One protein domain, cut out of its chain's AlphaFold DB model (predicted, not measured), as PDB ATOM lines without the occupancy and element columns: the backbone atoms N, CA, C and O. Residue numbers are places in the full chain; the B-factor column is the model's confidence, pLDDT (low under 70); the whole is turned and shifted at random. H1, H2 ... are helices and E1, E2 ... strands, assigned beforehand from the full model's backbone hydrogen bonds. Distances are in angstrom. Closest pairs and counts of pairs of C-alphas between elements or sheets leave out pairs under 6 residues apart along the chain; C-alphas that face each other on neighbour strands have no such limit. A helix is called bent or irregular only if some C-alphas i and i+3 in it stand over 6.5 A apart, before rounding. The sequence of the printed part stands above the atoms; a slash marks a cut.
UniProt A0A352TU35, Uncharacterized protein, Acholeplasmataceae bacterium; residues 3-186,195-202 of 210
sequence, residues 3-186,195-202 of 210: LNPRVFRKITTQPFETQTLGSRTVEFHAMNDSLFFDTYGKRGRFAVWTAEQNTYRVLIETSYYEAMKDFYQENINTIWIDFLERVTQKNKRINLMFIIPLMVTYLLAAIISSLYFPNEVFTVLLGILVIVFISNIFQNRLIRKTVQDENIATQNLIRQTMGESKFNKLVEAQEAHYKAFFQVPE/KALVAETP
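What this domain is: This is residues 3 to 186 and 195 to 202 of the 210 residues of an uncharacterized protein of Acholeplasmataceae bacterium (UniProt A0A352TU35). A long helical hairpin, H4 and H5, has a small head at one end, and this hairpin makes the long axis of the whole. The head is a twisted sheet of four strands, with H1 over one face and H2 and residues 74 to 85 of H4 on the opposite face; at this end H6 turns off H5 to make a corner and packs on H2. There are 192 printed residues with six named helices and four named strands, in the order H1, E1, E2, E3, E4, H2, H3, H4, H5, H6. The sheet is mixed, in the order E1, E2, E4, E3, and the class is mixed, helices and strands. The whole is loose, with a radius of gyration of the C-alphas of 21.8 A, and elongated, spanning 68 by 40 by 35 A.

Where its parts are: Start at C-alpha 5, at (14.158, -20.204, 8.517), where H1 begins; it covers residues 5 to 10 and is 8.7 A long. Next read the strands: E1, residues 17 to 21, 13.2 A; E2, residues 24 to 30, 20.0 A; E3, residues 47 to 52, 17.0 A; and E4, residues 55 to 60, 15.9 A. H2, residues 62 to 67, 8.8 A, and H3, residues 69 to 72, 5.3 A, follow. Find C-alpha 74 at (13.657, -29.728, 29.154); from there H4 runs 62.5 A to residue 116. H4 is neither bent nor irregular, but only just: C-alphas 97 and 100 are 6.1 A apart. H5 runs back 60.3 A over residues 121 to 162. H6, residues 164 to 182, 27.3 A, ends with C-alpha 182 at (10.252, -0.510, 29.308).

How they stand to each other: Look first at the sheet, whose edge strands are E1 and E3. E1 and E2 form an antiparallel hairpin, with N 19 and O 26 within hydrogen-bond range at 2.8 A. E2 and E4 are parallel, with N 27 and O 56 at 2.8 A. E3 and E4 form another antiparallel hairpin, with N 50 and O 57 at 2.9 A. H1 is on the sheet over E3 at a height of 7.7 A, and the C-alphas of Phe 8 and Thr 50, their closest, are 5.5 A apart. H2 and H4 are on the same face of the sheet, opposite to H1. H4 has a height of 10.1 A and runs across the strands, at 72 degrees to E1 on the local plane; its closest C-alphas to E1 are those of Thr 78 and Leu 21, 6.8 A. H4 and H5 touch as a helical hairpin at a shallow tilt of 12 degrees, opposite ways, closest at the C-alphas of Ser 113 and Val 121, 5.2 A. With residues 173 to 177 alone, H6 touches H2, closest at the C-alphas of Ala 173 and Ala 67, 6.1 A. H3 is close but not clearly touching H6, with the C-alphas of Phe 71 and Leu 170 closest at 7.3 A. H5 and the sheet's strands are apart. Every O i to N i+4 pair is within hydrogen-bond range in H1, H2, H5 and H6, and 38 of 39 are in H4; H3 is too short for such a pair.

The domain as a whole: The two C-alphas farthest apart, those of Asn 119 and Ser 165, are 69.3 A apart. The link from E2 to E3, residues 31 to 46, is long. Residues 187 to 194 are not printed, and C-alphas 186 and 195 lie 18.7 A apart across the cut. Mean pLDDT of the printed part is 87.5; residues 184 to 186 and 195 to 202 are under 70.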
ATOM      1  N   LEU A   3      10.467 -23.267  10.911       85.88
ATOM      2  CA  LEU A   3       9.934 -22.107  11.623       85.88
ATOM      3  C   LEU A   3      10.967 -20.992  11.491       85.88
ATOM      4  O   LEU A   3      12.133 -21.233  11.778       85.88
ATOM      5  N   ASN A   4      10.561 -19.814  11.016       84.88
ATOM      6  CA  ASN A   4      11.440 -18.652  10.836       84.88
ATOM      7  C   ASN A   4      12.819 -18.961  10.196       84.88
ATOM      8  O   ASN A   4      13.846 -18.476  10.668       84.88
ATOM      9  N   PRO A   5      12.891 -19.698   9.068       86.69
ATOM     10  CA  PRO A   5      14.158 -20.204   8.517       86.69
ATOM     11  C   PRO A   5      15.172 -19.104   8.158       86.69
ATOM     12  O   PRO A   5      16.375 -19.352   8.112       86.69
ATOM     13  N   ARG A   6      14.710 -17.871   7.901       86.75
ATOM     14  CA  ARG A   6      15.591 -16.712   7.689       86.75
ATOM     15  C   ARG A   6      16.341 -16.320   8.961       86.75
ATOM     16  O   ARG A   6      17.521 -16.003   8.870       86.75
ATOM     17  N   VAL A   7      15.664 -16.337  10.109       86.62
ATOM     18  CA  VAL A   7      16.277 -16.071  11.417       86.62
ATOM     19  C   VAL A   7      17.232 -17.212  11.746       86.62
ATOM     20  O   VAL A   7      18.404 -16.945  11.986       86.62
ATOM     21  N   PHE A   8      16.784 -18.469  11.604       90.62
ATOM     22  CA  PHE A   8      17.603 -19.666  11.845       90.62
ATOM     23  C   PHE A   8      19.006 -19.572  11.231       90.62
ATOM     24  O   PHE A   8      20.008 -19.781  11.913       90.62
ATOM     25  N   ARG A   9      19.076 -19.221   9.940       89.25
ATOM     26  CA  ARG A   9      20.321 -19.177   9.156       89.25
ATOM     27  C   ARG A   9      21.202 -17.969   9.446       89.25
ATOM     28  O   ARG A   9      22.386 -17.999   9.137       89.25
ATOM     29  N   LYS A  10      20.617 -16.896   9.975       89.31
ATOM     30  CA  LYS A  10      21.318 -15.653  10.310       89.31
ATOM     31  C   LYS A  10      21.876 -15.657  11.733       89.31
ATOM     32  O   LYS A  10      22.666 -14.780  12.060       89.31
ATOM     33  N   ILE A  11      21.477 -16.614  12.572       87.50
ATOM     34  CA  ILE A  11      22.110 -16.837  13.872       87.50
ATOM     35  C   ILE A  11      23.496 -17.440  13.620       87.50
ATOM     36  O   ILE A  11      23.617 -18.594  13.208       87.50
ATOM     37  N   THR A  12      24.530 -16.630  13.839       83.81
ATOM     38  CA  THR A  12      25.947 -17.008  13.692       83.81
ATOM     39  C   THR A  12      26.677 -17.118  15.028       83.81
ATOM     40  O   THR A  12      27.838 -17.519  15.058       83.81
ATOM     41  N   THR A  13      26.031 -16.729  16.128       85.38
ATOM     42  CA  THR A  13      26.587 -16.837  17.478       85.38
ATOM     43  C   THR A  13      26.643 -18.298  17.912       85.38
ATOM     44  O   THR A  13      25.832 -19.113  17.473       85.38
ATOM     45  N   GLN A  14      27.593 -18.640  18.780       89.81
ATOM     46  CA  GLN A  14      27.607 -19.955  19.423       89.81
ATOM     47  C   GLN A  14      26.477 -20.038  20.460       89.81
ATOM     48  O   GLN A  14      26.162 -19.016  21.079       89.81
ATOM     49  N   PRO A  15      25.855 -21.215  20.641       93.88
ATOM     50  CA  PRO A  15      24.879 -21.394  21.699       93.88
ATOM     51  C   PRO A  15      25.570 -21.330  23.063       93.88
ATOM     52  O   PRO A  15      26.652 -21.891  23.243       93.88
ATOM     53  N   PHE A  16      24.951 -20.642  24.020       94.44
ATOM     54  CA  PHE A  16      25.427 -20.621  25.406       94.44
ATOM     55  C   PHE A  16      24.897 -21.813  26.212       94.44
ATOM     56  O   PHE A  16      25.505 -22.204  27.203       94.44
ATOM     57  N   GLU A  17      23.790 -22.409  25.766       94.62
ATOM     58  CA  GLU A  17      23.223 -23.633  26.323       94.62
ATOM     59  C   GLU A  17      22.636 -24.491  25.202       94.62
ATOM     60  O   GLU A  17      22.050 -23.974  24.248       94.62
ATOM     61  N   THR A  18      22.770 -25.811  25.337       96.00
ATOM     62  CA  THR A  18      22.170 -26.781  24.421       96.00
ATOM     63  C   THR A  18      21.470 -27.876  25.213       96.00
ATOM     64  O   THR A  18      22.065 -28.470  26.110       96.00
ATOM     65  N   GLN A  19      20.233 -28.189  24.838       96.56
ATOM     66  CA  GLN A  19      19.437 -29.273  25.410       96.56
ATOM     67  C   GLN A  19      19.150 -30.334  24.344       96.56
ATOM     68  O   GLN A  19      18.877 -30.017  23.182       96.56
ATOM     69  N   THR A  20      19.191 -31.608  24.737       94.62
ATOM     70  CA  THR A  20      18.886 -32.739  23.845       94.62
ATOM     71  C   THR A  20      17.595 -33.410  24.296       94.62
ATOM     72  O   THR A  20      17.555 -34.069  25.327       94.62
ATOM     73  N   LEU A  21      16.536 -33.263  23.501       93.12
ATOM     74  CA  LEU A  21      15.182 -33.732  23.792       93.12
ATOM     75  C   LEU A  21      14.840 -34.906  22.864       93.12
ATOM     76  O   LEU A  21      14.121 -34.770  21.869       93.12
ATOM     77  N   GLY A  22      15.424 -36.074  23.147       90.25
ATOM     78  CA  GLY A  22      15.306 -37.255  22.291       90.25
ATOM     79  C   GLY A  22      15.992 -37.046  20.938       90.25
ATOM     80  O   GLY A  22      17.215 -36.979  20.867       90.25
ATOM     81  N   SER A  23      15.213 -36.955  19.856       91.12
ATOM     82  CA  SER A  23      15.723 -36.686  18.499       91.12
ATOM     83  C   SER A  23      15.791 -35.197  18.142       91.12
ATOM     84  O   SER A  23      16.198 -34.860  17.027       91.12
ATOM     85  N   ARG A  24      15.355 -34.320  19.054       94.81
ATOM     86  CA  ARG A  24      15.312 -32.865  18.886       94.81
ATOM     87  C   ARG A  24      16.453 -32.218  19.667       94.81
ATOM     88  O   ARG A  24      16.760 -32.640  20.779       94.81
ATOM     89  N   THR A  25      17.035 -31.161  19.117       96.31
ATOM     90  CA  THR A  25      18.085 -30.371  19.780       96.31
ATOM     91  C   THR A  25      17.610 -28.938  19.934       96.31
ATOM     92  O   THR A  25      17.108 -28.368  18.966       96.31
ATOM     93  N   VAL A  26      17.762 -28.362  21.126       96.75
ATOM     94  CA  VAL A  26      17.443 -26.960  21.418       96.75
ATOM     95  C   VAL A  26      18.730 -26.218  21.735       96.75
ATOM     96  O   VAL A  26      19.452 -26.607  22.642       96.75
ATOM     97  N   GLU A  27      19.013 -25.164  20.986       96.19
ATOM     98  CA  GLU A  27      20.200 -24.318  21.101       96.19
ATOM     99  C   GLU A  27      19.765 -22.916  21.553       96.19
ATOM    100  O   GLU A  27      18.979 -22.252  20.871       96.19
ATOM    101  N   PHE A  28      20.267 -22.448  22.691       95.62
ATOM    102  CA  PHE A  28      19.988 -21.109  23.204       95.62
ATOM    103  C   PHE A  28      21.091 -20.140  22.799       95.62
ATOM    104  O   PHE A  28      22.269 -20.362  23.076       95.62
ATOM    105  N   HIS A  29      20.704 -19.044  22.153       94.44
ATOM    106  CA  HIS A  29      21.603 -18.009  21.658       94.44
ATOM    107  C   HIS A  29      21.241 -16.661  22.273       94.44
ATOM    108  O   HIS A  29      20.066 -16.296  22.332       94.44
ATOM    109  N   ALA A  30      22.248 -15.894  22.688       92.25
ATOM    110  CA  ALA A  30      22.029 -14.565  23.247       92.25
ATOM    111  C   ALA A  30      21.540 -13.593  22.159       92.25
ATOM    112  O   ALA A  30      22.134 -13.497  21.081       92.25
ATOM    113  N   MET A  31      20.455 -12.870  22.443       89.69
ATOM    114  CA  MET A  31      19.888 -11.863  21.543       89.69
ATOM    115  C   MET A  31      20.608 -10.520  21.648       89.69
ATOM    116  O   MET A  31      20.654  -9.805  20.650       89.69
ATOM    117  N   ASN A  32      21.159 -10.193  22.820       84.00
ATOM    118  CA  ASN A  32      21.623  -8.859  23.216       84.00
ATOM    119  C   ASN A  32      22.567  -8.218  22.188       84.00
ATOM    120  O   ASN A  32      22.386  -7.058  21.833       84.00
ATOM    121  N   ASP A  33      23.495  -9.004  21.639       72.69
ATOM    122  CA  ASP A  33      24.509  -8.526  20.687       72.69
ATOM    123  C   ASP A  33      24.168  -8.847  19.221       72.69
ATOM    124  O   ASP A  33      25.000  -8.728  18.319       72.69
ATOM    125  N   SER A  34      22.943  -9.302  18.956       78.69
ATOM    126  CA  SER A  34      22.502  -9.691  17.619       78.69
ATOM    127  C   SER A  34      21.748  -8.561  16.914       78.69
ATOM    128  O   SER A  34      21.029  -7.778  17.533       78.69
ATOM    129  N   LEU A  35      21.789  -8.556  15.577       79.31
ATOM    130  CA  LEU A  35      20.986  -7.655  14.724       79.31
ATOM    131  C   LEU A  35      19.465  -7.778  14.959       79.31
ATOM    132  O   LEU A  35      18.677  -6.964  14.483       79.31
ATOM    133  N   PHE A  36      19.046  -8.827  15.660       81.25
ATOM    134  CA  PHE A  36      17.658  -9.130  15.966       81.25
ATOM    135  C   PHE A  36      17.157  -8.442  17.238       81.25
ATOM    136  O   PHE A  36      15.944  -8.327  17.398       81.25
ATOM    137  N   PHE A  37      18.042  -7.932  18.104       79.62
ATOM    138  CA  PHE A  37      17.627  -7.208  19.308       79.62
ATOM    139  C   PHE A  37      16.791  -5.967  18.969       79.62
ATOM    140  O   PHE A  37      15.720  -5.752  19.533       79.62
ATOM    141  N   ASP A  38      17.220  -5.199  17.967       77.38
ATOM    142  CA  ASP A  38      16.478  -4.026  17.500       77.38
ATOM    143  C   ASP A  38      15.126  -4.385  16.872       77.38
ATOM    144  O   ASP A  38      14.177  -3.606  16.942       77.38
ATOM    145  N   THR A  39      15.036  -5.570  16.263       78.38
ATOM    146  CA  THR A  39      13.825  -6.035  15.573       78.38
ATOM    147  C   THR A  39      12.795  -6.588  16.558       78.38
ATOM    148  O   THR A  39      11.602  -6.332  16.397       78.38
ATOM    149  N   TYR A  40      13.245  -7.327  17.574       81.94
ATOM    150  CA  TYR A  40      12.381  -8.075  18.489       81.94
ATOM    151  C   TYR A  40      12.426  -7.526  19.920       81.94
ATOM    152  O   TYR A  40      11.387  -7.138  20.456       81.94
ATOM    153  N   GLY A  41      13.615  -7.408  20.514       76.12
ATOM    154  CA  GLY A  41      13.808  -6.971  21.902       76.12
ATOM    155  C   GLY A  41      13.189  -5.602  22.198       76.12
ATOM    156  O   GLY A  41      12.400  -5.473  23.130       76.12
ATOM    157  N   LYS A  42      13.421  -4.596  21.341       75.69
ATOM    158  CA  LYS A  42      12.806  -3.253  21.481       75.69
ATOM    159  C   LYS A  42      11.273  -3.247  21.417       75.69
ATOM    160  O   LYS A  42      10.652  -2.278  21.838       75.69
ATOM    161  N   ARG A  43      10.660  -4.304  20.879       78.56
ATOM    162  CA  ARG A  43       9.202  -4.474  20.775       78.56
ATOM    163  C   ARG A  43       8.632  -5.372  21.877       78.56
ATOM    164  O   ARG A  43       7.462  -5.731  21.813       78.56
ATOM    165  N   GLY A  44       9.450  -5.756  22.858       77.88
ATOM    166  CA  GLY A  44       9.040  -6.597  23.984       77.88
ATOM    167  C   GLY A  44       9.050  -8.089  23.662       77.88
ATOM    168  O   GLY A  44       8.563  -8.895  24.449       77.88
ATOM    169  N   ARG A  45       9.606  -8.479  22.507       84.94
ATOM    170  CA  ARG A  45       9.777  -9.881  22.113       84.94
ATOM    171  C   ARG A  45      11.154 -10.352  22.568       84.94
ATOM    172  O   ARG A  45      12.122 -10.318  21.810       84.94
ATOM    173  N   PHE A  46      11.235 -10.766  23.826       89.12
ATOM    174  CA  PHE A  46      12.499 -11.136  24.468       89.12
ATOM    175  C   PHE A  46      13.001 -12.538  24.110       89.12
ATOM    176  O   PHE A  46      14.172 -12.827  24.324       89.12
ATOM    177  N   ALA A  47      12.152 -13.394  23.534       90.56
ATOM    178  CA  ALA A  47      12.523 -14.724  23.066       90.56
ATOM    179  C   ALA A  47      11.904 -15.015  21.694       90.56
ATOM    180  O   ALA A  47      10.708 -14.817  21.484       90.56
ATOM    181  N   VAL A  48      12.710 -15.528  20.766       90.38
ATOM    182  CA  VAL A  48      12.290 -15.883  19.409       90.38
ATOM    183  C   VAL A  48      12.699 -17.315  19.112       90.38
ATOM    184  O   VAL A  48      13.882 -17.649  19.063       90.38
ATOM    185  N   TRP A  49      11.699 -18.157  18.865       92.50
ATOM    186  CA  TRP A  49      11.897 -19.538  18.445       92.50
ATOM    187  C   TRP A  49      12.042 -19.626  16.927       92.50
ATOM    188  O   TRP A  49      11.289 -19.025  16.154       92.50
ATOM    189  N   THR A  50      13.004 -20.424  16.489       92.25
ATOM    190  CA  THR A  50      13.229 -20.731  15.081       92.25
ATOM    191  C   THR A  50      13.675 -22.180  14.940       92.25
ATOM    192  O   THR A  50      14.295 -22.732  15.840       92.25
ATOM    193  N   ALA A  51      13.348 -22.834  13.827       92.69
ATOM    194  CA  ALA A  51      13.639 -24.255  13.658       92.69
ATOM    195  C   ALA A  51      13.915 -24.634  12.204       92.69
ATOM    196  O   ALA A  51      13.204 -24.206  11.288       92.69
ATOM    197  N   GLU A  52      14.889 -25.516  12.010       92.62
ATOM    198  CA  GLU A  52      15.147 -26.201  10.747       92.62
ATOM    199  C   GLU A  52      15.343 -27.696  11.037       92.62
ATOM    200  O   GLU A  52      16.204 -28.100  11.813       92.62
ATOM    201  N   GLN A  53      14.492 -28.533  10.435       88.75
ATOM    202  CA  GLN A  53      14.438 -29.981  10.680       88.75
ATOM    203  C   GLN A  53      14.150 -30.322  12.152       88.75
ATOM    204  O   GLN A  53      13.013 -30.082  12.570       88.75
ATOM    205  N   ASN A  54      15.127 -30.884  12.871       92.88
ATOM    206  CA  ASN A  54      15.045 -31.285  14.280       92.88
ATOM    207  C   ASN A  54      15.863 -30.366  15.205       92.88
ATOM    208  O   ASN A  54      15.928 -30.613  16.409       92.88
ATOM    209  N   THR A  55      16.474 -29.315  14.655       94.19
ATOM    210  CA  THR A  55      17.229 -28.325  15.421       94.19
ATOM    211  C   THR A  55      16.367 -27.093  15.640       94.19
ATOM    212  O   THR A  55      15.867 -26.477  14.693       94.19
ATOM    213  N   TYR A  56      16.209 -26.738  16.905       95.31
ATOM    214  CA  TYR A  56      15.483 -25.585  17.402       95.31
ATOM    215  C   TYR A  56      16.500 -24.601  17.954       95.31
ATOM    216  O   TYR A  56      17.341 -24.976  18.760       95.31
ATOM    217  N   ARG A  57      16.431 -23.343  17.529       94.50
ATOM    218  CA  ARG A  57      17.220 -22.258  18.109       94.50
ATOM    219  C   ARG A  57      16.287 -21.288  18.801       94.50
ATOM    220  O   ARG A  57      15.267 -20.890  18.230       94.50
ATOM    221  N   VAL A  58      16.654 -20.904  20.010       94.06
ATOM    222  CA  VAL A  58      15.968 -19.884  20.792       94.06
ATOM    223  C   VAL A  58      16.906 -18.700  20.886       94.06
ATOM    224  O   VAL A  58      17.937 -18.764  21.550       94.06
ATOM    225  N   LEU A  59      16.567 -17.627  20.182       91.88
ATOM    226  CA  LEU A  59      17.259 -16.363  20.346       91.88
ATOM    227  C   LEU A  59      16.598 -15.626  21.504       91.88
ATOM    228  O   LEU A  59      15.414 -15.309  21.410       91.88
ATOM    229  N   ILE A  60      17.327 -15.389  22.589       92.19
ATOM    230  CA  ILE A  60      16.744 -14.897  23.836       92.19
ATOM    231  C   ILE A  60      17.599 -13.818  24.485       92.19
ATOM    232  O   ILE A  60      18.828 -13.890  24.478       92.19
ATOM    233  N   GLU A  61      16.944 -12.791  25.012       91.75
ATOM    234  CA  GLU A  61      17.602 -11.760  25.803       91.75
ATOM    235  C   GLU A  61      18.092 -12.366  27.128       91.75
ATOM    236  O   GLU A  61      17.364 -13.097  27.801       91.75
ATOM    237  N   THR A  62      19.351 -12.116  27.481       90.69
ATOM    238  CA  THR A  62      20.025 -12.802  28.588       90.69
ATOM    239  C   THR A  62      19.337 -12.571  29.934       90.69
ATOM    240  O   THR A  62      19.150 -13.527  30.683       90.69
ATOM    241  N   SER A  63      18.912 -11.342  30.247       90.12
ATOM    242  CA  SER A  63      18.225 -11.070  31.519       90.12
ATOM    243  C   SER A  63      16.834 -11.711  31.584       90.12
ATOM    244  O   SER A  63      16.422 -12.192  32.641       90.12
ATOM    245  N   TYR A  64      16.142 -11.805  30.446       91.25
ATOM    246  CA  TYR A  64      14.873 -12.511  30.319       91.25
ATOM    247  C   TYR A  64      15.041 -14.021  30.502       91.25
ATOM    248  O   TYR A  64      14.240 -14.646  31.195       91.25
ATOM    249  N   TYR A  65      16.092 -14.612  29.926       92.88
ATOM    250  CA  TYR A  65      16.394 -16.032  30.109       92.88
ATOM    251  C   TYR A  65      16.615 -16.378  31.586       92.88
ATOM    252  O   TYR A  65      16.049 -17.357  32.066       92.88
ATOM    253  N   GLU A  66      17.364 -15.555  32.325       91.19
ATOM    254  CA  GLU A  66      17.572 -15.779  33.761       91.19
ATOM    255  C   GLU A  66      16.274 -15.630  34.568       91.19
ATOM    256  O   GLU A  66      15.997 -16.452  35.441       91.19
ATOM    257  N   ALA A  67      15.435 -14.637  34.249       90.12
ATOM    258  CA  ALA A  67      14.141 -14.445  34.911       90.12
ATOM    259  C   ALA A  67      13.150 -15.593  34.633       90.12
ATOM    260  O   ALA A  67      12.362 -15.963  35.501       90.12
ATOM    261  N   MET A  68      13.208 -16.177  33.433       92.12
ATOM    262  CA  MET A  68      12.282 -17.207  32.950       92.12
ATOM    263  C   MET A  68      12.905 -18.604  32.890       92.12
ATOM    264  O   MET A  68      12.381 -19.489  32.217       92.12
ATOM    265  N   LYS A  69      14.014 -18.840  33.597       91.12
ATOM    266  CA  LYS A  69      14.803 -20.078  33.495       91.12
ATOM    267  C   LYS A  69      13.981 -21.350  33.707       91.12
ATOM    268  O   LYS A  69      14.150 -22.329  32.984       91.12
ATOM    269  N   ASP A  70      13.035 -21.313  34.644       90.56
ATOM    270  CA  ASP A  70      12.142 -22.439  34.934       90.56
ATOM    271  C   ASP A  70      11.190 -22.778  33.770       90.56
ATOM    272  O   ASP A  70      10.787 -23.931  33.629       90.56
ATOM    273  N   PHE A  71      10.859 -21.814  32.905       91.69
ATOM    274  CA  PHE A  71      10.078 -22.060  31.687       91.69
ATOM    275  C   PHE A  71      10.890 -22.806  30.619       91.69
ATOM    276  O   PHE A  71      10.325 -23.533  29.808       91.69
ATOM    277  N   TYR A  72      12.216 -22.667  30.630       93.56
ATOM    278  CA  TYR A  72      13.115 -23.281  29.651       93.56
ATOM    279  C   TYR A  72      13.678 -24.633  30.103       93.56
ATOM    280  O   TYR A  72      14.677 -25.102  29.557       93.56
ATOM    281  N   GLN A  73      13.038 -25.283  31.074       93.62
ATOM    282  CA  GLN A  73      13.362 -26.655  31.456       93.62
ATOM    283  C   GLN A  73      13.018 -27.641  30.329       93.62
ATOM    284  O   GLN A  73      12.079 -27.435  29.559       93.62
ATOM    285  N   GLU A  74      13.759 -28.747  30.245       94.19
ATOM    286  CA  GLU A  74      13.657 -29.728  29.154       94.19
ATOM    287  C   GLU A  74      12.231 -30.272  28.932       94.19
ATOM    288  O   GLU A  74      11.756 -30.391  27.796       94.19
ATOM    289  N   ASN A  75      11.512 -30.568  30.017       92.56
ATOM    290  CA  ASN A  75      10.125 -31.040  29.982       92.56
ATOM    291  C   ASN A  75       9.161 -29.981  29.420       92.56
ATOM    292  O   ASN A  75       8.265 -30.316  28.645       92.56
ATOM    293  N   ILE A  76       9.361 -28.709  29.766       93.88
ATOM    294  CA  ILE A  76       8.530 -27.595  29.294       93.88
ATOM    295  C   ILE A  76       8.851 -27.259  27.840       93.88
ATOM    296  O   ILE A  76       7.937 -27.130  27.026       93.88
ATOM    297  N   ASN A  77      10.133 -27.241  27.473       94.38
ATOM    298  CA  ASN A  77      10.560 -27.076  26.085       94.38
ATOM    299  C   ASN A  77      10.011 -28.180  25.182       94.38
ATOM    300  O   ASN A  77       9.623 -27.900  24.050       94.38
ATOM    301  N   THR A  78       9.913 -29.417  25.673       95.00
ATOM    302  CA  THR A  78       9.280 -30.511  24.922       95.00
ATOM    303  C   THR A  78       7.818 -30.188  24.605       95.00
ATOM    304  O   THR A  78       7.418 -30.240  23.440       95.00
ATOM    305  N   ILE A  79       7.044 -29.772  25.614       94.19
ATOM    306  CA  ILE A  79       5.637 -29.367  25.454       94.19
ATOM    307  C   ILE A  79       5.509 -28.192  24.474       94.19
ATOM    308  O   ILE A  79       4.638 -28.195  23.597       94.19
ATOM    309  N   TRP A  80       6.388 -27.199  24.604       93.19
ATOM    310  CA  TRP A  80       6.395 -26.011  23.758       93.19
ATOM    311  C   TRP A  80       6.736 -26.330  22.299       93.19
ATOM    312  O   TRP A  80       6.068 -25.861  21.379       93.19
ATOM    313  N   ILE A  81       7.733 -27.183  22.063       93.75
ATOM    314  CA  ILE A  81       8.099 -27.627  20.716       93.75
ATOM    315  C   ILE A  81       6.958 -28.412  20.075       93.75
ATOM    316  O   ILE A  81       6.638 -28.168  18.910       93.75
ATOM    317  N   ASP A  82       6.300 -29.303  20.821       93.69
ATOM    318  CA  ASP A  82       5.152 -30.042  20.296       93.69
ATOM    319  C   ASP A  82       4.024 -29.094  19.871       93.69
ATOM    320  O   ASP A  82       3.373 -29.311  18.848       93.69
ATOM    321  N   PHE A  83       3.804 -28.014  20.618       93.12
ATOM    322  CA  PHE A  83       2.868 -26.961  20.237       93.12
ATOM    323  C   PHE A  83       3.272 -26.251  18.940       93.12
ATOM    324  O   PHE A  83       2.449 -26.153  18.023       93.12
ATOM    325  N   LEU A  84       4.533 -25.824  18.815       91.38
ATOM    326  CA  LEU A  84       5.048 -25.195  17.592       91.38
ATOM    327  C   LEU A  84       4.892 -26.119  16.374       91.38
ATOM    328  O   LEU A  84       4.469 -25.676  15.299       91.38
ATOM    329  N   GLU A  85       5.179 -27.411  16.541       91.56
ATOM    330  CA  GLU A  85       4.990 -28.433  15.512       91.56
ATOM    331  C   GLU A  85       3.511 -28.597  15.138       91.56
ATOM    332  O   GLU A  85       3.177 -28.534  13.947       91.56
ATOM    333  N   ARG A  86       2.611 -28.738  16.122       91.75
ATOM    334  CA  ARG A  86       1.161 -28.875  15.890       91.75
ATOM    335  C   ARG A  86       0.585 -27.665  15.168       91.75
ATOM    336  O   ARG A  86      -0.101 -27.836  14.158       91.75
ATOM    337  N   VAL A  87       0.882 -26.451  15.631       90.19
ATOM    338  CA  VAL A  87       0.396 -25.212  15.008       90.19
ATOM    339  C   VAL A  87       0.914 -25.083  13.582       90.19
ATOM    340  O   VAL A  87       0.132 -24.811  12.671       90.19
ATOM    341  N   THR A  88       2.201 -25.345  13.351       88.44
ATOM    342  CA  THR A  88       2.788 -25.274  12.005       88.44
ATOM    343  C   THR A  88       2.136 -26.280  11.055       88.44
ATOM    344  O   THR A  88       1.798 -25.941   9.916       88.44
ATOM    345  N   GLN A  89       1.912 -27.516  11.512       90.38
ATOM    346  CA  GLN A  89       1.245 -28.548  10.719       90.38
ATOM    347  C   GLN A  89      -0.219 -28.195  10.429       90.38
ATOM    348  O   GLN A  89      -0.654 -28.310   9.279       90.38
ATOM    349  N   LYS A  90      -0.972 -27.728  11.435       89.75
ATOM    350  CA  LYS A  90      -2.366 -27.292  11.262       89.75
ATOM    351  C   LYS A  90      -2.469 -26.098  10.322       89.75
ATOM    352  O   LYS A  90      -3.286 -26.142   9.407       89.75
ATOM    353  N   ASN A  91      -1.604 -25.098  10.477       88.06
ATOM    354  CA  ASN A  91      -1.550 -23.939   9.590       88.06
ATOM    355  C   ASN A  91      -1.324 -24.369   8.134       88.06
ATOM    356  O   ASN A  91      -2.099 -24.021   7.246       88.06
ATOM    357  N   LYS A  92      -0.326 -25.231   7.889       89.25
ATOM    358  CA  LYS A  92      -0.069 -25.779   6.549       89.25
ATOM    359  C   LYS A  92      -1.281 -26.535   5.995       89.25
ATOM    360  O   LYS A  92      -1.601 -26.390   4.817       89.25
ATOM    361  N   ARG A  93      -1.949 -27.341   6.823       90.94
ATOM    362  CA  ARG A  93      -3.129 -28.116   6.420       90.94
ATOM    363  C   ARG A  93      -4.300 -27.213   6.042       90.94
ATOM    364  O   ARG A  93      -4.891 -27.432   4.991       90.94
ATOM    365  N   ILE A  94      -4.597 -26.203   6.861       89.69
ATOM    366  CA  ILE A  94      -5.647 -25.215   6.589       89.69
ATOM    367  C   ILE A  94      -5.306 -24.458   5.303       89.69
ATOM    368  O   ILE A  94      -6.119 -24.431   4.385       89.69
ATOM    369  N   ASN A  95      -4.078 -23.953   5.166       89.12
ATOM    370  CA  ASN A  95      -3.654 -23.243   3.959       89.12
ATOM    371  C   ASN A  95      -3.836 -24.085   2.693       89.12
ATOM    372  O   ASN A  95      -4.412 -23.607   1.720       89.12
ATOM    373  N   LEU A  96      -3.430 -25.358   2.706       90.94
ATOM    374  CA  LEU A  96      -3.633 -26.251   1.560       90.94
ATOM    375  C   LEU A  96      -5.118 -26.531   1.283       90.94
ATOM    376  O   LEU A  96      -5.519 -26.563   0.121       90.94
ATOM    377  N   MET A  97      -5.929 -26.698   2.330       90.69
ATOM    378  CA  MET A  97      -7.368 -26.951   2.214       90.69
ATOM    379  C   MET A  97      -8.131 -25.774   1.592       90.69
ATOM    380  O   MET A  97      -9.140 -26.009   0.939       90.69
ATOM    381  N   PHE A  98      -7.660 -24.534   1.754       89.44
ATOM    382  CA  PHE A  98      -8.276 -23.352   1.140       89.44
ATOM    383  C   PHE A  98      -7.665 -23.002  -0.223       89.44
ATOM    384  O   PHE A  98      -8.399 -22.752  -1.176       89.44
ATOM    385  N   ILE A  99      -6.333 -23.020  -0.348       89.00
ATOM    386  CA  ILE A  99      -5.636 -22.592  -1.570       89.00
ATOM    387  C   ILE A  99      -5.926 -23.534  -2.742       89.00
ATOM    388  O   ILE A  99      -6.182 -23.056  -3.844       89.00
ATOM    389  N   ILE A 100      -5.900 -24.858  -2.532       92.38
ATOM    390  CA  ILE A 100      -6.061 -25.816  -3.637       92.38
ATOM    391  C   ILE A 100      -7.456 -25.704  -4.271       92.38
ATOM    392  O   ILE A 100      -7.519 -25.494  -5.484       92.38
ATOM    393  N   PRO A 101      -8.572 -25.780  -3.514       91.25
ATOM    394  CA  PRO A 101      -9.896 -25.625  -4.108       91.25
ATOM    395  C   PRO A 101     -10.076 -24.263  -4.769       91.25
ATOM    396  O   PRO A 101     -10.602 -24.195  -5.873       91.25
ATOM    397  N   LEU A 102      -9.576 -23.191  -4.149       91.06
ATOM    398  CA  LEU A 102      -9.697 -21.838  -4.689       91.06
ATOM    399  C   LEU A 102      -8.972 -21.678  -6.031       91.06
ATOM    400  O   LEU A 102      -9.528 -21.101  -6.964       91.06
ATOM    401  N   MET A 103      -7.766 -22.237  -6.153       91.81
ATOM    402  CA  MET A 103      -7.007 -22.267  -7.406       91.81
ATOM    403  C   MET A 103      -7.744 -23.046  -8.499       91.81
ATOM    404  O   MET A 103      -7.809 -22.592  -9.640       91.81
ATOM    405  N   VAL A 104      -8.329 -24.197  -8.154       94.44
ATOM    406  CA  VAL A 104      -9.119 -25.001  -9.098       94.44
ATOM    407  C   VAL A 104     -10.371 -24.243  -9.537       94.44
ATOM    408  O   VAL A 104     -10.641 -24.163 -10.732       94.44
ATOM    409  N   THR A 105     -11.108 -23.633  -8.607       91.62
ATOM    410  CA  THR A 105     -12.284 -22.810  -8.918       91.62
ATOM    411  C   THR A 105     -11.922 -21.640  -9.828       91.62
ATOM    412  O   THR A 105     -12.626 -21.395 -10.806       91.62
ATOM    413  N   TYR A 106     -10.810 -20.954  -9.552       91.31
ATOM    414  CA  TYR A 106     -10.330 -19.852 -10.382       91.31
ATOM    415  C   TYR A 106     -10.008 -20.315 -11.811       91.31
ATOM    416  O   TYR A 106     -10.462 -19.705 -12.778       91.31
ATOM    417  N   LEU A 107      -9.287 -21.433 -11.952       94.25
ATOM    418  CA  LEU A 107      -8.951 -22.012 -13.254       94.25
ATOM    419  C   LEU A 107     -10.203 -22.428 -14.039       94.25
ATOM    420  O   LEU A 107     -10.331 -22.100 -15.217       94.25
ATOM    421  N   LEU A 108     -11.139 -23.123 -13.389       94.19
ATOM    422  CA  LEU A 108     -12.382 -23.562 -14.023       94.19
ATOM    423  C   LEU A 108     -13.218 -22.377 -14.495       94.19
ATOM    424  O   LEU A 108     -13.731 -22.392 -15.612       94.19
ATOM    425  N   ALA A 109     -13.319 -21.327 -13.686       92.00
ATOM    426  CA  ALA A 109     -14.048 -20.139 -14.079       92.00
ATOM    427  C   ALA A 109     -13.387 -19.385 -15.236       92.00
ATOM    428  O   ALA A 109     -14.097 -18.884 -16.107       92.00
ATOM    429  N   ALA A 110     -12.053 -19.335 -15.296       92.88
ATOM    430  CA  ALA A 110     -11.339 -18.766 -16.436       92.88
ATOM    431  C   ALA A 110     -11.647 -19.537 -17.733       92.88
ATOM    432  O   ALA A 110     -11.969 -18.932 -18.752       92.88
ATOM    433  N   ILE A 111     -11.631 -20.874 -17.683       95.12
ATOM    434  CA  ILE A 111     -11.946 -21.726 -18.842       95.12
ATOM    435  C   ILE A 111     -13.409 -21.548 -19.270       95.12
ATOM    436  O   ILE A 111     -13.686 -21.300 -20.440       95.12
ATOM    437  N   ILE A 112     -14.354 -21.642 -18.328       94.06
ATOM    438  CA  ILE A 112     -15.792 -21.534 -18.616       94.06
ATOM    439  C   ILE A 112     -16.130 -20.138 -19.150       94.06
ATOM    440  O   ILE A 112     -16.822 -20.022 -20.159       94.06
ATOM    441  N   SER A 113     -15.622 -19.077 -18.521       93.88
ATOM    442  CA  SER A 113     -15.859 -17.712 -19.000       93.88
ATOM    443  C   SER A 113     -15.263 -17.487 -20.387       93.88
ATOM    444  O   SER A 113     -15.933 -16.908 -21.231       93.88
ATOM    445  N   SER A 114     -14.070 -18.011 -20.683       92.75
ATOM    446  CA  SER A 114     -13.473 -17.865 -22.016       92.75
ATOM    447  C   SER A 114     -14.258 -18.584 -23.115       92.75
ATOM    448  O   SER A 114     -14.261 -18.112 -24.249       92.75
ATOM    449  N   LEU A 115     -14.885 -19.724 -22.811       94.94
ATOM    450  CA  LEU A 115     -15.635 -20.506 -23.798       94.94
ATOM    451  C   LEU A 115     -17.054 -19.970 -24.018       94.94
ATOM    452  O   LEU A 115     -17.526 -19.949 -25.151       94.94
ATOM    453  N   TYR A 116     -17.731 -19.549 -22.947       93.94
ATOM    454  CA  TYR A 116     -19.156 -19.203 -22.984       93.94
ATOM    455  C   TYR A 116     -19.437 -17.697 -22.875       93.94
ATOM    456  O   TYR A 116     -20.477 -17.240 -23.342       93.94
ATOM    457  N   PHE A 117     -18.525 -16.914 -22.289       91.81
ATOM    458  CA  PHE A 117     -18.697 -15.481 -22.010       91.81
ATOM    459  C   PHE A 117     -17.434 -14.662 -22.351       91.81
ATOM    460  O   PHE A 117     -16.924 -13.932 -21.495       91.81
ATOM    461  N   PRO A 118     -16.904 -14.747 -23.587       89.38
ATOM    462  CA  PRO A 118     -15.580 -14.218 -23.935       89.38
ATOM    463  C   PRO A 118     -15.428 -12.705 -23.708       89.38
ATOM    464  O   PRO A 118     -14.334 -12.240 -23.397       89.38
ATOM    465  N   ASN A 119     -16.518 -11.938 -23.802       92.88
ATOM    466  CA  ASN A 119     -16.501 -10.487 -23.588       92.88
ATOM    467  C   ASN A 119     -16.550 -10.090 -22.102       92.88
ATOM    468  O   ASN A 119     -16.191  -8.969 -21.762       92.88
ATOM    469  N   GLU A 120     -16.954 -11.005 -21.216       93.12
ATOM    470  CA  GLU A 120     -17.158 -10.751 -19.781       93.12
ATOM    471  C   GLU A 120     -16.131 -11.473 -18.900       93.12
ATOM    472  O   GLU A 120     -16.248 -11.480 -17.673       93.12
ATOM    473  N   VAL A 121     -15.100 -12.082 -19.501       91.56
ATOM    474  CA  VAL A 121     -14.054 -12.829 -18.784       91.56
ATOM    475  C   VAL A 121     -13.461 -11.991 -17.654       91.56
ATOM    476  O   VAL A 121     -13.377 -12.455 -16.519       91.56
ATOM    477  N   PHE A 122     -13.113 -10.732 -17.930       92.00
ATOM    478  CA  PHE A 122     -12.560  -9.831 -16.917       92.00
ATOM    479  C   PHE A 122     -13.534  -9.575 -15.763       92.00
ATOM    480  O   PHE A 122     -13.121  -9.621 -14.605       92.00
ATOM    481  N   THR A 123     -14.820  -9.369 -16.059       93.56
ATOM    482  CA  THR A 123     -15.873  -9.171 -15.054       93.56
ATOM    483  C   THR A 123     -16.012 -10.403 -14.153       93.56
ATOM    484  O   THR A 123     -16.050 -10.280 -12.927       93.56
ATOM    485  N   VAL A 124     -16.011 -11.606 -14.739       92.00
ATOM    486  CA  VAL A 124     -16.101 -12.878 -14.001       92.00
ATOM    487  C   VAL A 124     -14.873 -13.099 -13.114       92.00
ATOM    488  O   VAL A 124     -15.016 -13.429 -11.935       92.00
ATOM    489  N   LEU A 125     -13.667 -12.880 -13.646       91.25
ATOM    490  CA  LEU A 125     -12.426 -13.022 -12.879       91.25
ATOM    491  C   LEU A 125     -12.360 -12.025 -11.715       91.25
ATOM    492  O   LEU A 125     -11.948 -12.395 -10.614       91.25
ATOM    493  N   LEU A 126     -12.820 -10.789 -11.925       93.69
ATOM    494  CA  LEU A 126     -12.894  -9.776 -10.875       93.69
ATOM    495  C   LEU A 126     -13.905 -10.161  -9.787       93.69
ATOM    496  O   LEU A 126     -13.611 -10.021  -8.600       93.69
ATOM    497  N   GLY A 127     -15.053 -10.731 -10.163       93.06
ATOM    498  CA  GLY A 127     -16.015 -11.284  -9.206       93.06
ATOM    499  C   GLY A 127     -15.411 -12.389  -8.333       93.06
ATOM    500  O   GLY A 127     -15.594 -12.403  -7.115       93.06
ATOM    501  N   ILE A 128     -14.619 -13.284  -8.924       91.31
ATOM    502  CA  ILE A 128     -13.949 -14.359  -8.176       91.31
ATOM    503  C   ILE A 128     -12.851 -13.819  -7.272       91.31
ATOM    504  O   ILE A 128     -12.672 -14.333  -6.170       91.31
ATOM    505  N   LEU A 129     -12.152 -12.760  -7.679       91.94
ATOM    506  CA  LEU A 129     -11.168 -12.111  -6.821       91.94
ATOM    507  C   LEU A 129     -11.808 -11.622  -5.509       91.94
ATOM    508  O   LEU A 129     -11.228 -11.800  -4.438       91.94
ATOM    509  N   VAL A 130     -13.030 -11.085  -5.555       93.81
ATOM    510  CA  VAL A 130     -13.774 -10.711  -4.338       93.81
ATOM    511  C   VAL A 130     -14.041 -11.936  -3.454       93.81
ATOM    512  O   VAL A 130     -13.839 -11.878  -2.240       93.81
ATOM    513  N   ILE A 131     -14.418 -13.073  -4.047       90.81
ATOM    514  CA  ILE A 131     -14.621 -14.338  -3.318       90.81
ATOM    515  C   ILE A 131     -13.310 -14.820  -2.674       90.81
ATOM    516  O   ILE A 131     -13.320 -15.249  -1.519       90.81
ATOM    517  N   VAL A 132     -12.179 -14.707  -3.377       90.69
ATOM    518  CA  VAL A 132     -10.837 -15.020  -2.854       90.69
ATOM    519  C   VAL A 132     -10.533 -14.180  -1.614       90.69
ATOM    520  O   VAL A 132     -10.104 -14.729  -0.598       90.69
ATOM    521  N   PHE A 133     -10.797 -12.871  -1.659       91.62
ATOM    522  CA  PHE A 133     -10.583 -11.984  -0.515       91.62
ATOM    523  C   PHE A 133     -11.440 -12.372   0.691       91.62
ATOM    524  O   PHE A 133     -10.924 -12.476   1.805       91.62
ATOM    525  N   ILE A 134     -12.731 -12.638   0.479       92.50
ATOM    526  CA  ILE A 134     -13.635 -13.071   1.551       92.50
ATOM    527  C   ILE A 134     -13.157 -14.403   2.143       92.50
ATOM    528  O   ILE A 134     -13.048 -14.534   3.363       92.50
ATOM    529  N   SER A 135     -12.804 -15.369   1.292       90.00
ATOM    530  CA  SER A 135     -12.264 -16.667   1.706       90.00
ATOM    531  C   SER A 135     -10.997 -16.510   2.554       90.00
ATOM    532  O   SER A 135     -10.888 -17.119   3.618       90.00
ATOM    533  N   ASN A 136     -10.085 -15.611   2.161       89.94
ATOM    534  CA  ASN A 136      -8.871 -15.329   2.924       89.94
ATOM    535  C   ASN A 136      -9.170 -14.772   4.327       89.94
ATOM    536  O   ASN A 136      -8.514 -15.158   5.292       89.94
ATOM    537  N   ILE A 137     -10.191 -13.920   4.479       90.62
ATOM    538  CA  ILE A 137     -10.611 -13.419   5.798       90.62
ATOM    539  C   ILE A 137     -11.070 -14.575   6.697       90.62
ATOM    540  O   ILE A 137     -10.662 -14.648   7.860       90.62
ATOM    541  N   PHE A 138     -11.890 -15.493   6.178       91.62
ATOM    542  CA  PHE A 138     -12.344 -16.664   6.938       91.62
ATOM    543  C   PHE A 138     -11.196 -17.614   7.280       91.62
ATOM    544  O   PHE A 138     -11.093 -18.054   8.425       91.62
ATOM    545  N   GLN A 139     -10.306 -17.874   6.322       88.50
ATOM    546  CA  GLN A 139      -9.097 -18.670   6.518       88.50
ATOM    547  C   GLN A 139      -8.232 -18.092   7.647       88.50
ATOM    548  O   GLN A 139      -7.904 -18.809   8.591       88.50
ATOM    549  N   ASN A 140      -7.946 -16.786   7.621       88.44
ATOM    550  CA  ASN A 140      -7.147 -16.118   8.654       88.44
ATOM    551  C   ASN A 140      -7.811 -16.203  10.034       88.44
ATOM    552  O   ASN A 140      -7.137 -16.437  11.038       88.44
ATOM    553  N   ARG A 141      -9.138 -16.033  10.107       90.00
ATOM    554  CA  ARG A 141      -9.887 -16.192  11.365       90.00
ATOM    555  C   ARG A 141      -9.786 -17.617  11.905       90.00
ATOM    556  O   ARG A 141      -9.565 -17.794  13.100       90.00
ATOM    557  N   LEU A 142      -9.914 -18.619  11.037       90.81
ATOM    558  CA  LEU A 142      -9.823 -20.025  11.419       90.81
ATOM    559  C   LEU A 142      -8.421 -20.394  11.923       90.81
ATOM    560  O   LEU A 142      -8.302 -21.078  12.941       90.81
ATOM    561  N   ILE A 143      -7.372 -19.919  11.245       88.62
ATOM    562  CA  ILE A 143      -5.975 -20.124  11.654       88.62
ATOM    563  C   ILE A 143      -5.736 -19.500  13.027       88.62
ATOM    564  O   ILE A 143      -5.278 -20.194  13.932       88.62
ATOM    565  N   ARG A 144      -6.112 -18.225  13.214       88.69
ATOM    566  CA  ARG A 144      -5.962 -17.518  14.497       88.69
ATOM    567  C   ARG A 144      -6.650 -18.254  15.637       88.69
ATOM    568  O   ARG A 144      -6.018 -18.501  16.657       88.69
ATOM    569  N   LYS A 145      -7.905 -18.662  15.437       89.06
ATOM    570  CA  LYS A 145      -8.654 -19.426  16.440       89.06
ATOM    571  C   LYS A 145      -7.955 -20.743  16.780       89.06
ATOM    572  O   LYS A 145      -7.754 -21.052  17.944       89.06
ATOM    573  N   THR A 146      -7.522 -21.486  15.764       89.62
ATOM    574  CA  THR A 146      -6.829 -22.768  15.959       89.62
ATOM    575  C   THR A 146      -5.544 -22.603  16.767       89.62
ATOM    576  O   THR A 146      -5.223 -23.450  17.596       89.62
ATOM    577  N   VAL A 147      -4.800 -21.523  16.523       88.69
ATOM    578  CA  VAL A 147      -3.575 -21.228  17.270       88.69
ATOM    579  C   VAL A 147      -3.903 -20.864  18.708       88.69
ATOM    580  O   VAL A 147      -3.255 -21.386  19.605       88.69
ATOM    581  N   GLN A 148      -4.914 -20.023  18.933       89.06
ATOM    582  CA  GLN A 148      -5.369 -19.660  20.277       89.06
ATOM    583  C   GLN A 148      -5.799 -20.892  21.081       89.06
ATOM    584  O   GLN A 148      -5.343 -21.063  22.208       89.06
ATOM    585  N   ASP A 149      -6.595 -21.785  20.488       90.06
ATOM    586  CA  ASP A 149      -7.055 -23.014  21.141       90.06
ATOM    587  C   ASP A 149      -5.869 -23.925  21.526       90.06
ATOM    588  O   ASP A 149      -5.777 -24.405  22.658       90.06
ATOM    589  N   GLU A 150      -4.918 -24.130  20.605       90.25
ATOM    590  CA  GLU A 150      -3.696 -24.906  20.869       90.25
ATOM    591  C   GLU A 150      -2.792 -24.242  21.912       90.25
ATOM    592  O   GLU A 150      -2.162 -24.927  22.720       90.25
ATOM    593  N   ASN A 151      -2.738 -22.913  21.920       87.81
ATOM    594  CA  ASN A 151      -1.951 -22.137  22.863       87.81
ATOM    595  C   ASN A 151      -2.498 -22.281  24.287       87.81
ATOM    596  O   ASN A 151      -1.749 -22.613  25.200       87.81
ATOM    597  N   ILE A 152      -3.814 -22.128  24.465       90.19
ATOM    598  CA  ILE A 152      -4.494 -22.321  25.755       90.19
ATOM    599  C   ILE A 152      -4.283 -23.753  26.256       90.19
ATOM    600  O   ILE A 152      -3.926 -23.966  27.415       90.19
ATOM    601  N   ALA A 153      -4.452 -24.750  25.381       92.56
ATOM    602  CA  ALA A 153      -4.216 -26.147  25.734       92.56
ATOM    603  C   ALA A 153      -2.767 -26.389  26.193       92.56
ATOM    604  O   ALA A 153      -2.534 -27.081  27.183       92.56
ATOM    605  N   THR A 154      -1.801 -25.779  25.508       92.50
ATOM    606  CA  THR A 154      -0.374 -25.895  25.830       92.50
ATOM    607  C   THR A 154      -0.042 -25.202  27.148       92.50
ATOM    608  O   THR A 154       0.615 -25.803  27.991       92.50
ATOM    609  N   GLN A 155      -0.543 -23.989  27.383       90.25
ATOM    610  CA  GLN A 155      -0.359 -23.288  28.657       90.25
ATOM    611  C   GLN A 155      -0.948 -24.072  29.829       90.25
ATOM    612  O   GLN A 155      -0.305 -24.196  30.868       90.25
ATOM    613  N   ASN A 156      -2.133 -24.662  29.655       91.94
ATOM    614  CA  ASN A 156      -2.732 -25.524  30.669       91.94
ATOM    615  C   ASN A 156      -1.861 -26.755  30.949       91.94
ATOM    616  O   ASN A 156      -1.684 -27.120  32.110       91.94
ATOM    617  N   LEU A 157      -1.275 -27.362  29.915       92.62
ATOM    618  CA  LEU A 157      -0.359 -28.489  30.077       92.62
ATOM    619  C   LEU A 157       0.930 -28.073  30.800       92.62
ATOM    620  O   LEU A 157       1.380 -28.782  31.697       92.62
ATOM    621  N   ILE A 158       1.495 -26.907  30.479       90.94
ATOM    622  CA  ILE A 158       2.668 -26.353  31.173       90.94
ATOM    623  C   ILE A 158       2.330 -26.081  32.641       90.94
ATOM    624  O   ILE A 158       3.063 -26.518  33.527       90.94
ATOM    625  N   ARG A 159       1.184 -25.448  32.920       91.12
ATOM    626  CA  ARG A 159       0.695 -25.178  34.280       91.12
ATOM    627  C   ARG A 159       0.534 -26.460  35.095       91.12
ATOM    628  O   ARG A 159       0.978 -26.510  36.238       91.12
ATOM    629  N   GLN A 160      -0.050 -27.504  34.509       92.56
ATOM    630  CA  GLN A 160      -0.173 -28.819  35.149       92.56
ATOM    631  C   GLN A 160       1.193 -29.473  35.393       92.56
ATOM    632  O   GLN A 160       1.409 -30.058  36.449       92.56
ATOM    633  N   THR A 161       2.120 -29.347  34.441       91.44
ATOM    634  CA  THR A 161       3.455 -29.964  34.518       91.44
ATOM    635  C   THR A 161       4.346 -29.295  35.566       91.44
ATOM    636  O   THR A 161       5.058 -29.975  36.301       91.44
ATOM    637  N   MET A 162       4.318 -27.964  35.647       89.88
ATOM    638  CA  MET A 162       5.147 -27.187  36.576       89.88
ATOM    639  C   MET A 162       4.531 -27.048  37.969       89.88
ATOM    640  O   MET A 162       5.248 -26.832  38.949       89.88
ATOM    641  N   GLY A 163       3.206 -27.148  38.053       91.31
ATOM    642  CA  GLY A 163       2.425 -26.774  39.220       91.31
ATOM    643  C   GLY A 163       2.027 -25.297  39.197       91.31
ATOM    644  O   GLY A 163       2.785 -24.417  38.783       91.31
ATOM    645  N   GLU A 164       0.823 -25.024  39.694       89.12
ATOM    646  CA  GLU A 164       0.162 -23.717  39.615       89.12
ATOM    647  C   GLU A 164       0.973 -22.586  40.257       89.12
ATOM    648  O   GLU A 164       1.155 -21.532  39.656       89.12
ATOM    649  N   SER A 165       1.557 -22.823  41.435       89.38
ATOM    650  CA  SER A 165       2.363 -21.807  42.122       89.38
ATOM    651  C   SER A 165       3.615 -21.407  41.334       89.38
ATOM    652  O   SER A 165       3.939 -20.223  41.271       89.38
ATOM    653  N   LYS A 166       4.318 -22.367  40.712       88.25
ATOM    654  CA  LYS A 166       5.499 -22.062  39.888       88.25
ATOM    655  C   LYS A 166       5.106 -21.341  38.606       88.25
ATOM    656  O   LYS A 166       5.784 -20.403  38.208       88.25
ATOM    657  N   PHE A 167       4.002 -21.756  37.992       90.06
ATOM    658  CA  PHE A 167       3.476 -21.101  36.803       90.06
ATOM    659  C   PHE A 167       3.105 -19.637  37.079       90.06
ATOM    660  O   PHE A 167       3.516 -18.759  36.332       90.06
ATOM    661  N   ASN A 168       2.406 -19.352  38.181       90.06
ATOM    662  CA  ASN A 168       2.029 -17.979  38.526       90.06
ATOM    663  C   ASN A 168       3.262 -17.104  38.799       90.06
ATOM    664  O   ASN A 168       3.327 -15.980  38.314       90.06
ATOM    665  N   LYS A 169       4.289 -17.651  39.465       89.94
ATOM    666  CA  LYS A 169       5.575 -16.955  39.641       89.94
ATOM    667  C   LYS A 169       6.270 -16.636  38.318       89.94
ATOM    668  O   LYS A 169       6.900 -15.591  38.216       89.94
ATOM    669  N   LEU A 170       6.174 -17.514  37.318       89.12
ATOM    670  CA  LEU A 170       6.709 -17.230  35.984       89.12
ATOM    671  C   LEU A 170       5.964 -16.082  35.304       89.12
ATOM    672  O   LEU A 170       6.599 -15.230  34.694       89.12
ATOM    673  N   VAL A 171       4.636 -16.041  35.425       88.75
ATOM    674  CA  VAL A 171       3.829 -14.939  34.878       88.75
ATOM    675  C   VAL A 171       4.219 -13.612  35.539       88.75
ATOM    676  O   VAL A 171       4.475 -12.632  34.844       88.75
ATOM    677  N   GLU A 172       4.359 -13.599  36.866       89.38
ATOM    678  CA  GLU A 172       4.831 -12.428  37.615       89.38
ATOM    679  C   GLU A 172       6.256 -12.014  37.204       89.38
ATOM    680  O   GLU A 172       6.517 -10.833  36.979       89.38
ATOM    681  N   ALA A 173       7.179 -12.975  37.064       89.19
ATOM    682  CA  ALA A 173       8.560 -12.717  36.652       89.19
ATOM    683  C   ALA A 173       8.638 -12.124  35.237       89.19
ATOM    684  O   ALA A 173       9.409 -11.194  34.989       89.19
ATOM    685  N   GLN A 174       7.809 -12.624  34.323       86.81
ATOM    686  CA  GLN A 174       7.691 -12.094  32.973       86.81
ATOM    687  C   GLN A 174       7.172 -10.652  32.969       86.81
ATOM    688  O   GLN A 174       7.743  -9.794  32.292       86.81
ATOM    689  N   GLU A 175       6.104 -10.368  33.720       86.44
ATOM    690  CA  GLU A 175       5.530  -9.022  33.809       86.44
ATOM    691  C   GLU A 175       6.515  -8.033  34.444       86.44
ATOM    692  O   GLU A 175       6.692  -6.917  33.947       86.44
ATOM    693  N   ALA A 176       7.206  -8.452  35.507       88.31
ATOM    694  CA  ALA A 176       8.236  -7.654  36.161       88.31
ATOM    695  C   ALA A 176       9.392  -7.323  35.207       88.31
ATOM    696  O   ALA A 176       9.823  -6.170  35.146       88.31
ATOM    697  N   HIS A 177       9.860  -8.300  34.419       87.69
ATOM    698  CA  HIS A 177      10.892  -8.071  33.403       87.69
ATOM    699  C   HIS A 177      10.424  -7.067  32.347       87.69
ATOM    700  O   HIS A 177      11.136  -6.105  32.063       87.69
ATOM    701  N   TYR A 178       9.199  -7.220  31.838       86.06
ATOM    702  CA  TYR A 178       8.630  -6.292  30.862       86.06
ATOM    703  C   TYR A 178       8.562  -4.856  31.409       86.06
ATOM    704  O   TYR A 178       9.025  -3.919  30.753       86.06
ATOM    705  N   LYS A 179       8.033  -4.671  32.627       85.88
ATOM    706  CA  LYS A 179       7.957  -3.354  33.286       85.88
ATOM    707  C   LYS A 179       9.340  -2.736  33.474       85.88
ATOM    708  O   LYS A 179       9.530  -1.566  33.142       85.88
ATOM    709  N   ALA A 180      10.304  -3.524  33.951       86.06
ATOM    710  CA  ALA A 180      11.679  -3.080  34.151       86.06
ATOM    711  C   ALA A 180      12.356  -2.685  32.828       86.06
ATOM    712  O   ALA A 180      13.022  -1.654  32.760       86.06
ATOM    713  N   PHE A 181      12.146  -3.466  31.765       83.19
ATOM    714  CA  PHE A 181      12.734  -3.218  30.451       83.19
ATOM    715  C   PHE A 181      12.206  -1.927  29.811       83.19
ATOM    716  O   PHE A 181      12.979  -1.141  29.263       83.19
ATOM    717  N   PHE A 182      10.895  -1.686  29.900       82.94
ATOM    718  CA  PHE A 182      10.252  -0.510  29.308       82.94
ATOM    719  C   PHE A 182      10.185   0.711  30.227       82.94
ATOM    720  O   PHE A 182       9.741   1.766  29.780       82.94
ATOM    721  N   GLN A 183      10.632   0.589  31.480       79.38
ATOM    722  CA  GLN A 183      10.582   1.663  32.479       79.38
ATOM    723  C   GLN A 183       9.161   2.239  32.645       79.38
ATOM    724  O   GLN A 183       8.981   3.444  32.823       79.38
ATOM    725  N   VAL A 184       8.135   1.386  32.542       61.78
ATOM    726  CA  VAL A 184       6.732   1.803  32.699       61.78
ATOM    727  C   VAL A 184       6.474   2.088  34.186       61.78
ATOM    728  O   VAL A 184       6.722   1.197  34.999       61.78
ATOM    729  N   PRO A 185       5.981   3.283  34.573       53.28
ATOM    730  CA  PRO A 185       5.625   3.578  35.962       53.28
ATOM    731  C   PRO A 185       4.548   2.613  36.485       53.28
ATOM    732  O   PRO A 185       3.590   2.320  35.760       53.28
ATOM    733  N   GLU A 186       4.685   2.147  37.735       52.47
ATOM    734  CA  GLU A 186       3.807   1.133  38.362       52.47
ATOM    735  C   GLU A 186       2.306   1.474  38.286       52.47
ATOM    736  O   GLU A 186       1.484   0.568  38.165       52.47
ATOM    737  N   LYS A 195      -1.771 -12.195  27.376       37.72
ATOM    738  CA  LYS A 195      -0.815 -12.302  26.251       37.72
ATOM    739  C   LYS A 195       0.483 -13.026  26.618       37.72
ATOM    740  O   LYS A 195       1.309 -13.272  25.743       37.72
ATOM    741  N   ALA A 196       0.644 -13.403  27.886       35.78
ATOM    742  CA  ALA A 196       1.908 -13.815  28.498       35.78
ATOM    743  C   ALA A 196       2.599 -15.027  27.836       35.78
ATOM    744  O   ALA A 196       3.815 -15.155  27.878       35.78
ATOM    745  N   LEU A 197       1.886 -15.904  27.133       42.97
ATOM    746  CA  LEU A 197       2.494 -17.097  26.530       42.97
ATOM    747  C   LEU A 197       1.932 -17.379  25.140       42.97
ATOM    748  O   LEU A 197       1.646 -18.524  24.817       42.97
ATOM    749  N   VAL A 198       1.677 -16.351  24.329       38.81
ATOM    750  CA  VAL A 198       1.211 -16.554  22.950       38.81
ATOM    751  C   VAL A 198       2.422 -16.833  22.066       38.81
ATOM    752  O   VAL A 198       3.217 -15.929  21.817       38.81
ATOM    753  N   ALA A 199       2.581 -18.068  21.566       42.31
ATOM    754  CA  ALA A 199       3.470 -18.237  20.418       42.31
ATOM    755  C   ALA A 199       2.911 -17.414  19.267       42.31
ATOM    756  O   ALA A 199       1.800 -17.654  18.783       42.31
ATOM    757  N   GLU A 200       3.713 -16.458  18.821       48.88
ATOM    758  CA  GLU A 200       3.445 -15.736  17.595       48.88
ATOM    759  C   GLU A 200       3.353 -16.742  16.451       48.88
ATOM    760  O   GLU A 200       4.243 -17.569  16.217       48.88
ATOM    761  N   THR A 201       2.228 -16.697  15.743       42.09
ATOM    762  CA  THR A 201       2.020 -17.520  14.558       42.09
ATOM    763  C   THR A 201       3.131 -17.295  13.532       42.09
ATOM    764  O   THR A 201       3.559 -16.155  13.339       42.09
ATOM    765  N   PRO A 202       3.531 -18.330  12.767       41.31
ATOM    766  CA  PRO A 202       4.490 -18.184  11.670       41.31
ATOM    767  C   PRO A 202       4.137 -17.073  10.658       41.31
ATOM    768  O   PRO A 202       5.034 -16.516  10.037       41.31
TER     769      PRO A 202